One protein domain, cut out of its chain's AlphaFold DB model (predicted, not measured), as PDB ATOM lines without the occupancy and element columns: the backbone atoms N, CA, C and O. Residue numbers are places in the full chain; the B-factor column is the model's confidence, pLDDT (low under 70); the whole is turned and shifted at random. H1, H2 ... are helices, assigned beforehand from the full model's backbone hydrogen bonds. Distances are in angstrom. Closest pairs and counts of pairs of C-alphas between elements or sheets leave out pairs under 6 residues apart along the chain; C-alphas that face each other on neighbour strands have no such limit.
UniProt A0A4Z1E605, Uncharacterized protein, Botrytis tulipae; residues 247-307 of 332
ATOM      1  N   PRO A 247     -51.213   2.022  32.900       78.69
ATOM      2  CA  PRO A 247     -50.266   1.152  32.221       78.69
ATOM      3  C   PRO A 247     -50.876  -0.249  32.110       78.69
ATOM      4  O   PRO A 247     -51.370  -0.808  33.086       78.69
ATOM      5  N   LYS A 248     -50.877  -0.803  30.898       85.31
ATOM      6  CA  LYS A 248     -51.441  -2.125  30.622       85.31
ATOM      7  C   LYS A 248     -50.349  -3.185  30.650       85.31
ATOM      8  O   LYS A 248     -49.230  -2.939  30.214       85.31
ATOM      9  N   CYS A 249     -50.723  -4.381  31.091       87.31
ATOM     10  CA  CYS A 249     -49.906  -5.576  30.973       87.31
ATOM     11  C   CYS A 249     -49.559  -5.845  29.489       87.31
ATOM     12  O   CYS A 249     -50.405  -5.570  28.631       87.31
ATOM     13  N   PRO A 250     -48.393  -6.422  29.142       87.31
ATOM     14  CA  PRO A 250     -48.024  -6.696  27.749       87.31
ATOM     15  C   PRO A 250     -49.084  -7.493  26.950       87.31
ATOM     16  O   PRO A 250     -49.367  -7.142  25.798       87.31
ATOM     17  N   PRO A 251     -49.756  -8.518  27.521       85.94
ATOM     18  CA  PRO A 251     -50.903  -9.164  26.866       85.94
ATOM     19  C   PRO A 251     -52.126  -8.256  26.644       85.94
ATOM     20  O   PRO A 251     -52.884  -8.446  25.686       85.94
ATOM     21  N   CYS A 252     -52.347  -7.298  27.541       85.06
ATOM     22  CA  CYS A 252     -53.502  -6.407  27.581       85.06
ATOM     23  C   CYS A 252     -53.339  -5.212  26.638       85.06
ATOM     24  O   CYS A 252     -54.290  -4.821  25.966       85.06
ATOM     25  N   GLU A 253     -52.130  -4.654  26.571       84.12
ATOM     26  CA  GLU A 253     -51.751  -3.556  25.679       84.12
ATOM     27  C   GLU A 253     -51.979  -3.931  24.212       84.12
ATOM     28  O   GLU A 253     -52.470  -3.137  23.411       84.12
ATOM     29  N   ARG A 254     -51.712  -5.194  23.866       75.94
ATOM     30  CA  ARG A 254     -51.854  -5.699  22.501       75.94
ATOM     31  C   ARG A 254     -53.288  -5.716  21.983       75.94
ATOM     32  O   ARG A 254     -53.514  -5.751  20.769       75.94
ATOM     33  N   LYS A 255     -54.271  -5.757  22.881       74.94
ATOM     34  CA  LYS A 255     -55.671  -5.729  22.479       74.94
ATOM     35  C   LYS A 255     -56.068  -4.275  22.230       74.94
ATOM     36  O   LYS A 255     -56.171  -3.483  23.155       74.94
ATOM     37  N   LYS A 256     -56.373  -3.951  20.964       67.06
ATOM     38  CA  LYS A 256     -56.901  -2.634  20.545       67.06
ATOM     39  C   LYS A 256     -58.188  -2.232  21.280       67.06
ATOM     40  O   LYS A 256     -58.519  -1.054  21.344       67.06
ATOM     41  N   LYS A 257     -58.936  -3.201  21.817       71.44
ATOM     42  CA  LYS A 257     -60.152  -2.945  22.593       71.44
ATOM     43  C   LYS A 257     -59.774  -2.437  23.990       71.44
ATOM     44  O   LYS A 257     -58.807  -2.909  24.586       71.44
ATOM     45  N   ARG A 258     -60.543  -1.476  24.508       67.38
ATOM     46  CA  ARG A 258     -60.404  -0.963  25.877       67.38
ATOM     47  C   ARG A 258     -60.755  -2.082  26.859       67.38
ATOM     48  O   ARG A 258     -61.915  -2.274  27.188       67.38
ATOM     49  N   PHE A 259     -59.763  -2.884  27.217       71.19
ATOM     50  CA  PHE A 259     -59.857  -3.831  28.314       71.19
ATOM     51  C   PHE A 259     -59.337  -3.172  29.583       71.19
ATOM     52  O   PHE A 259     -58.289  -2.511  29.555       71.19
ATOM     53  N   ASP A 260     -60.056  -3.409  30.673       73.75
ATOM     54  CA  ASP A 260     -59.685  -3.000  32.017       73.75
ATOM     55  C   ASP A 260     -58.567  -3.916  32.514       73.75
ATOM     56  O   ASP A 260     -58.783  -4.937  33.166       73.75
ATOM     57  N   CYS A 261     -57.335  -3.573  32.135       82.31
ATOM     58  CA  CYS A 261     -56.141  -4.155  32.730       82.31
ATOM     59  C   CYS A 261     -56.012  -3.624  34.160       82.31
ATOM     60  O   CYS A 261     -55.317  -2.639  34.400       82.31
ATOM     61  N   LEU A 262     -56.742  -4.248  35.080       80.12
ATOM     62  CA  LEU A 262     -56.760  -3.910  36.496       80.12
ATOM     63  C   LEU A 262     -56.179  -5.059  37.315       80.12
ATOM     64  O   LEU A 262     -56.393  -6.230  36.986       80.12
ATOM     65  N   GLY A 263     -55.481  -4.691  38.385       73.50
ATOM     66  CA  GLY A 263     -54.890  -5.618  39.344       73.50
ATOM     67  C   GLY A 263     -53.411  -5.914  39.103       73.50
ATOM     68  O   GLY A 263     -52.848  -5.631  38.041       73.50
ATOM     69  N   SER A 264     -52.797  -6.483  40.135       79.31
ATOM     70  CA  SER A 264     -51.457  -7.069  40.101       79.31
ATOM     71  C   SER A 264     -51.412  -8.239  39.111       79.31
ATOM     72  O   SER A 264     -52.453  -8.822  38.821       79.31
ATOM     73  N   PRO A 265     -50.242  -8.608  38.567       84.12
ATOM     74  CA  PRO A 265     -50.114  -9.817  37.762       84.12
ATOM     75  C   PRO A 265     -50.573 -11.069  38.546       84.12
ATOM     76  O   PRO A 265     -50.132 -11.243  39.678       84.12
ATOM     77  N   PRO A 266     -51.400 -11.953  37.955       88.62
ATOM     78  CA  PRO A 266     -52.066 -11.776  36.674       88.62
ATOM     79  C   PRO A 266     -53.239 -10.800  36.804       88.62
ATOM     80  O   PRO A 266     -54.116 -10.973  37.646       88.62
ATOM     81  N   CYS A 267     -53.300  -9.797  35.927       88.44
ATOM     82  CA  CYS A 267     -54.439  -8.881  35.932       88.44
ATOM     83  C   CYS A 267     -55.742  -9.643  35.633       88.44
ATOM     84  O   CYS A 267     -55.710 -10.728  35.042       88.44
ATOM     85  N   ASN A 268     -56.898  -9.053  35.942       88.25
ATOM     86  CA  ASN A 268     -58.204  -9.714  35.792       88.25
ATOM     87  C   ASN A 268     -58.432 -10.320  34.393       88.25
ATOM     88  O   ASN A 268     -59.015 -11.389  34.247       88.25
ATOM     89  N   GLU A 269     -57.947  -9.660  33.341       88.12
ATOM     90  CA  GLU A 269     -58.053 -10.156  31.966       88.12
ATOM     91  C   GLU A 269     -57.109 -11.312  31.630       88.12
ATOM     92  O   GLU A 269     -57.424 -12.126  30.760       88.12
ATOM     93  N   CYS A 270     -55.948 -11.370  32.276       88.62
ATOM     94  CA  CYS A 270     -55.009 -12.478  32.151       88.62
ATOM     95  C   CYS A 270     -55.469 -13.671  32.995       88.62
ATOM     96  O   CYS A 270     -55.449 -14.796  32.500       88.62
ATOM     97  N   SER A 271     -55.990 -13.417  34.197       90.00
ATOM     98  CA  SER A 271     -56.589 -14.428  35.071       90.00
ATOM     99  C   SER A 271     -57.768 -15.140  34.392       90.00
ATOM    100  O   SER A 271     -57.760 -16.360  34.285       90.00
ATOM    101  N   LYS A 272     -58.694 -14.400  33.756       89.62
ATOM    102  CA  LYS A 272     -59.795 -14.979  32.945       89.62
ATOM    103  C   LYS A 272     -59.338 -15.876  31.789       89.62
ATOM    104  O   LYS A 272     -60.149 -16.584  31.201       89.62
ATOM    105  N   ARG A 273     -58.070 -15.787  31.388       87.00
ATOM    106  CA  ARG A 273     -57.474 -16.600  30.317       87.00
ATOM    107  C   ARG A 273     -56.550 -17.683  30.856       87.00
ATOM    108  O   ARG A 273     -55.813 -18.262  30.063       87.00
ATOM    109  N   ASN A 274     -56.572 -17.921  32.166       90.12
ATOM    110  CA  ASN A 274     -55.700 -18.860  32.858       90.12
ATOM    111  C   ASN A 274     -54.209 -18.578  32.593       90.12
ATOM    112  O   ASN A 274     -53.415 -19.502  32.445       90.12
ATOM    113  N   MET A 275     -53.827 -17.298  32.477       88.75
ATOM    114  CA  MET A 275     -52.420 -16.901  32.382       88.75
ATOM    115  C   MET A 275     -51.815 -16.746  33.774       88.75
ATOM    116  O   MET A 275     -52.431 -16.147  34.657       88.75
ATOM    117  N   THR A 276     -50.578 -17.212  33.939       90.12
ATOM    118  CA  THR A 276     -49.825 -17.022  35.187       90.12
ATOM    119  C   THR A 276     -49.380 -15.564  35.360       90.12
ATOM    120  O   THR A 276     -49.355 -14.780  34.402       90.12
ATOM    121  N   ALA A 277     -49.007 -15.184  36.587       89.38
ATOM    122  CA  ALA A 277     -48.441 -13.864  36.886       89.38
ATOM    123  C   ALA A 277     -47.224 -13.556  35.997       89.38
ATOM    124  O   ALA A 277     -47.136 -12.478  35.405       89.38
ATOM    125  N   GLU A 278     -46.345 -14.544  35.824       88.69
ATOM    126  CA  GLU A 278     -45.166 -14.461  34.963       88.69
ATOM    127  C   GLU A 278     -45.565 -14.181  33.516       88.69
ATOM    128  O   GLU A 278     -45.157 -13.174  32.940       88.69
ATOM    129  N   GLN A 279     -46.475 -14.980  32.953       87.25
ATOM    130  CA  GLN A 279     -46.984 -14.792  31.590       87.25
ATOM    131  C   GLN A 279     -47.667 -13.430  31.390       87.25
ATOM    132  O   GLN A 279     -47.565 -12.836  30.313       87.25
ATOM    133  N   CYS A 280     -48.350 -12.925  32.420       89.06
ATOM    134  CA  CYS A 280     -48.978 -11.609  32.420       89.06
ATOM    135  C   CYS A 280     -47.943 -10.474  32.422       89.06
ATOM    136  O   CYS A 280     -48.201  -9.430  31.824       89.06
ATOM    137  N   SER A 281     -46.800 -10.658  33.085       88.00
ATOM    138  CA  SER A 281     -45.723  -9.664  33.204       88.00
ATOM    139  C   SER A 281     -44.690  -9.732  32.070       88.00
ATOM    140  O   SER A 281     -43.982  -8.760  31.800       88.00
ATOM    141  N   THR A 282     -44.625 -10.851  31.356       85.50
ATOM    142  CA  THR A 282     -43.548 -11.135  30.410       85.50
ATOM    143  C   THR A 282     -43.880 -10.716  28.973       85.50
ATOM    144  O   THR A 282     -44.886 -11.104  28.374       85.50
ATOM    145  N   PHE A 283     -42.954  -9.993  28.331       76.00
ATOM    146  CA  PHE A 283     -43.052  -9.639  26.903       76.00
ATOM    147  C   PHE A 283     -42.700 -10.800  25.944       76.00
ATOM    148  O   PHE A 283     -42.874 -10.669  24.727       76.00
ATOM    149  N   ALA A 284     -42.214 -11.943  26.441       71.06
ATOM    150  CA  ALA A 284     -41.812 -13.091  25.619       71.06
ATOM    151  C   ALA A 284     -42.971 -13.654  24.778       71.06
ATOM    152  O   ALA A 284     -42.804 -13.914  23.583       71.06
ATOM    153  N   PHE A 285     -44.174 -13.748  25.352       63.31
ATOM    154  CA  PHE A 285     -45.379 -14.182  24.633       63.31
ATOM    155  C   PHE A 285     -45.866 -13.135  23.625       63.31
ATOM    156  O   PHE A 285     -46.530 -13.454  22.633       63.31
ATOM    157  N   VAL A 286     -45.475 -11.873  23.815       63.62
ATOM    158  CA  VAL A 286     -45.810 -10.794  22.891       63.62
ATOM    159  C   VAL A 286     -44.936 -10.874  21.629       63.62
ATOM    160  O   VAL A 286     -45.431 -10.707  20.517       63.62
ATOM    161  N   ARG A 287     -43.658 -11.236  21.700       57.56
ATOM    162  CA  ARG A 287     -42.795 -11.183  20.499       57.56
ATOM    163  C   ARG A 287     -43.038 -12.282  19.453       57.56
ATOM    164  O   ARG A 287     -42.687 -12.083  18.293       57.56
ATOM    165  N   ARG A 288     -43.681 -13.407  19.795       56.12
ATOM    166  CA  ARG A 288     -43.708 -14.591  18.904       56.12
ATOM    167  C   ARG A 288     -44.682 -14.536  17.716       56.12
ATOM    168  O   ARG A 288     -44.463 -15.249  16.746       56.12
ATOM    169  N   ARG A 289     -45.727 -13.696  17.718       54.88
ATOM    170  CA  ARG A 289     -46.775 -13.745  16.664       54.88
ATOM    171  C   ARG A 289     -46.607 -12.765  15.491       54.88
ATOM    172  O   ARG A 289     -47.417 -12.794  14.574       54.88
ATOM    173  N   GLY A 290     -45.588 -11.901  15.509       52.78
ATOM    174  CA  GLY A 290     -45.392 -10.854  14.490       52.78
ATOM    175  C   GLY A 290     -44.332 -11.144  13.421       52.78
ATOM    176  O   GLY A 290     -44.254 -10.409  12.446       52.78
ATOM    177  N   LYS A 291     -43.511 -12.191  13.577       52.56
ATOM    178  CA  LYS A 291     -42.272 -12.369  12.794       52.56
ATOM    179  C   LYS A 291     -42.324 -13.494  11.752       52.56
ATOM    180  O   LYS A 291     -41.301 -14.087  11.447       52.56
ATOM    181  N   LYS A 292     -43.507 -13.792  11.204       50.00
ATOM    182  CA  LYS A 292     -43.681 -14.768  10.107       50.00
ATOM    183  C   LYS A 292     -44.296 -14.152   8.843       50.00
ATOM    184  O   LYS A 292     -45.015 -14.824   8.124       50.00
ATOM    185  N   ARG A 293     -44.084 -12.851   8.609       49.12
ATOM    186  CA  ARG A 293     -44.586 -12.153   7.408       49.12
ATOM    187  C   ARG A 293     -43.526 -11.387   6.617       49.12
ATOM    188  O   ARG A 293     -43.886 -10.730   5.663       49.12
ATOM    189  N   LEU A 294     -42.245 -11.468   6.983       44.31
ATOM    190  CA  LEU A 294     -41.180 -10.724   6.290       44.31
ATOM    191  C   LEU A 294     -40.169 -11.647   5.592       44.31
ATOM    192  O   LEU A 294     -38.989 -11.334   5.542       44.31
ATOM    193  N   GLN A 295     -40.602 -12.821   5.131       47.75
ATOM    194  CA  GLN A 295     -39.730 -13.712   4.352       47.75
ATOM    195  C   GLN A 295     -40.403 -14.296   3.101       47.75
ATOM    196  O   GLN A 295     -39.709 -14.807   2.232       47.75
ATOM    197  N   ASP A 296     -41.726 -14.160   2.958       46.03
ATOM    198  CA  ASP A 296     -42.448 -14.632   1.769       46.03
ATOM    199  C   ASP A 296     -42.550 -13.571   0.652       46.03
ATOM    200  O   ASP A 296     -42.820 -13.923  -0.496       46.03
ATOM    201  N   ASP A 297     -42.273 -12.290   0.935       50.41
ATOM    202  CA  ASP A 297     -42.317 -11.222  -0.083       50.41
ATOM    203  C   ASP A 297     -41.152 -11.301  -1.092       50.41
ATOM    204  O   ASP A 297     -41.314 -10.938  -2.260       50.41
ATOM    205  N   ASP A 298     -40.002 -11.856  -0.696       53.00
ATOM    206  CA  ASP A 298     -38.871 -12.077  -1.612       53.00
ATOM    207  C   ASP A 298     -39.089 -13.310  -2.506       53.00
ATOM    208  O   ASP A 298     -38.630 -13.364  -3.651       53.00
ATOM    209  N   GLY A 299     -39.856 -14.293  -2.021       48.47
ATOM    210  CA  GLY A 299     -40.226 -15.486  -2.783       48.47
ATOM    211  C   GLY A 299     -41.243 -15.203  -3.891       48.47
ATOM    212  O   GLY A 299     -41.210 -15.862  -4.932       48.47
ATOM    213  N   TRP A 300     -42.127 -14.215  -3.701       53.53
ATOM    214  CA  TRP A 300     -43.119 -13.829  -4.711       53.53
ATOM    215  C   TRP A 300     -42.506 -12.999  -5.846       53.53
ATOM    216  O   TRP A 300     -42.826 -13.240  -7.011       53.53
ATOM    217  N   LYS A 301     -41.555 -12.100  -5.543       56.88
ATOM    218  CA  LYS A 301     -40.824 -11.328  -6.569       56.88
ATOM    219  C   LYS A 301     -40.012 -12.229  -7.502       56.88
ATOM    220  O   LYS A 301     -40.097 -12.069  -8.717       56.88
ATOM    221  N   LYS A 302     -39.327 -13.241  -6.959       56.91
ATOM    222  CA  LYS A 302     -38.546 -14.198  -7.763       56.91
ATOM    223  C   LYS A 302     -39.427 -15.056  -8.682       56.91
ATOM    224  O   LYS A 302     -39.068 -15.310  -9.826       56.91
ATOM    225  N   ARG A 303     -40.626 -15.431  -8.218       55.75
ATOM    226  CA  ARG A 303     -41.605 -16.191  -9.017       55.75
ATOM    227  C   ARG A 303     -42.276 -15.345 -10.105       55.75
ATOM    228  O   ARG A 303     -42.632 -15.868 -11.157       55.75
ATOM    229  N   GLN A 304     -42.449 -14.044  -9.869       55.84
ATOM    230  CA  GLN A 304     -42.994 -13.116 -10.861       55.84
ATOM    231  C   GLN A 304     -41.973 -12.792 -11.966       55.84
ATOM    232  O   GLN A 304     -42.357 -12.624 -13.122       55.84
ATOM    233  N   GLU A 305     -40.681 -12.775 -11.633       57.00
ATOM    234  CA  GLU A 305     -39.592 -12.630 -12.602       57.00
ATOM    235  C   GLU A 305     -39.430 -13.890 -13.474       57.00
ATOM    236  O   GLU A 305     -39.360 -13.775 -14.695       57.00
ATOM    237  N   GLU A 306     -39.532 -15.098 -12.902       55.66
ATOM    238  CA  GLU A 306     -39.570 -16.348 -13.687       55.66
ATOM    239  C   GLU A 306     -40.804 -16.458 -14.601       55.66
ATOM    240  O   GLU A 306     -40.695 -16.947 -15.726       55.66
ATOM    241  N   MET A 307     -41.975 -15.961 -14.181       57.00
ATOM    242  CA  MET A 307     -43.175 -15.948 -15.037       57.00
ATOM    243  C   MET A 307     -43.122 -14.903 -16.163       57.00
ATOM    244  O   MET A 307     -43.809 -15.074 -17.171       57.00
TER     245      MET A 307
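This is residues 247 to 307 of the 332 residues of an uncharacterized protein of Botrytis tulipae (UniProt A0A4Z1E605). A small, compact head of loops and four short helices, H1 to H4, has one long tail that sticks out from it: residues 287 to 307, of which 297 to 307 belong to H5. The tail makes most of the length, and H5 is its far end. The printed part has 61 residues with five named helices, H1 to H5 in chain order, and no named strand; the class is all helix, though only 28 residues are in named elements, under half. The whole is extended, with a radius of gyration of the C-alphas of 17.8 A and spans of 56 by 22 by 18 A.

Start at Pro 247 and find C-alpha 250 at (-48.024, -6.696, 27.749), where H1, residues 250 to 253, begins; it is 5.3 A long. Next come H2, residues 268 to 271, 5.0 A, and H3, residues 277 to 281, 6.2 A. H4, residues 284 to 287, spans 5.6 A. H5, residues 297 to 307, runs 15.7 A to C-alpha 307 at (-43.175, -15.948, -15.037).

Look first at H1, the hub. It only just touches H2, H3 and H4, each with 3 pairs of C-alphas within 8 A; the closest C-alphas are Cys 252 and Glu 269, 7.3 A, Pro 251 and Cys 280, 6.4 A, and Pro 251 and Val 286, 6.7 A. H2 and H3 are close but not clearly touching, with the closest C-alphas, Cys 270 and Cys 280, 6.1 A apart. H5 is apart from H1, H2, H3 and H4. In H3 and H5 every O i to N i+4 pair is within hydrogen-bond range; H1, H2 and H4 are too short for such a pair.

The C-alphas of Gly 263 and Met 307, the two farthest apart, are 56.6 A apart. Without the stretch that stands free, 40 residues span 22 by 18 by 17 A. The printed part has no cut, and the link from H1 to H2, 14 residues, is long. The mean pLDDT of the printed part is 71.9; look for values under 70 at residues 256, 258 and 285 to 307.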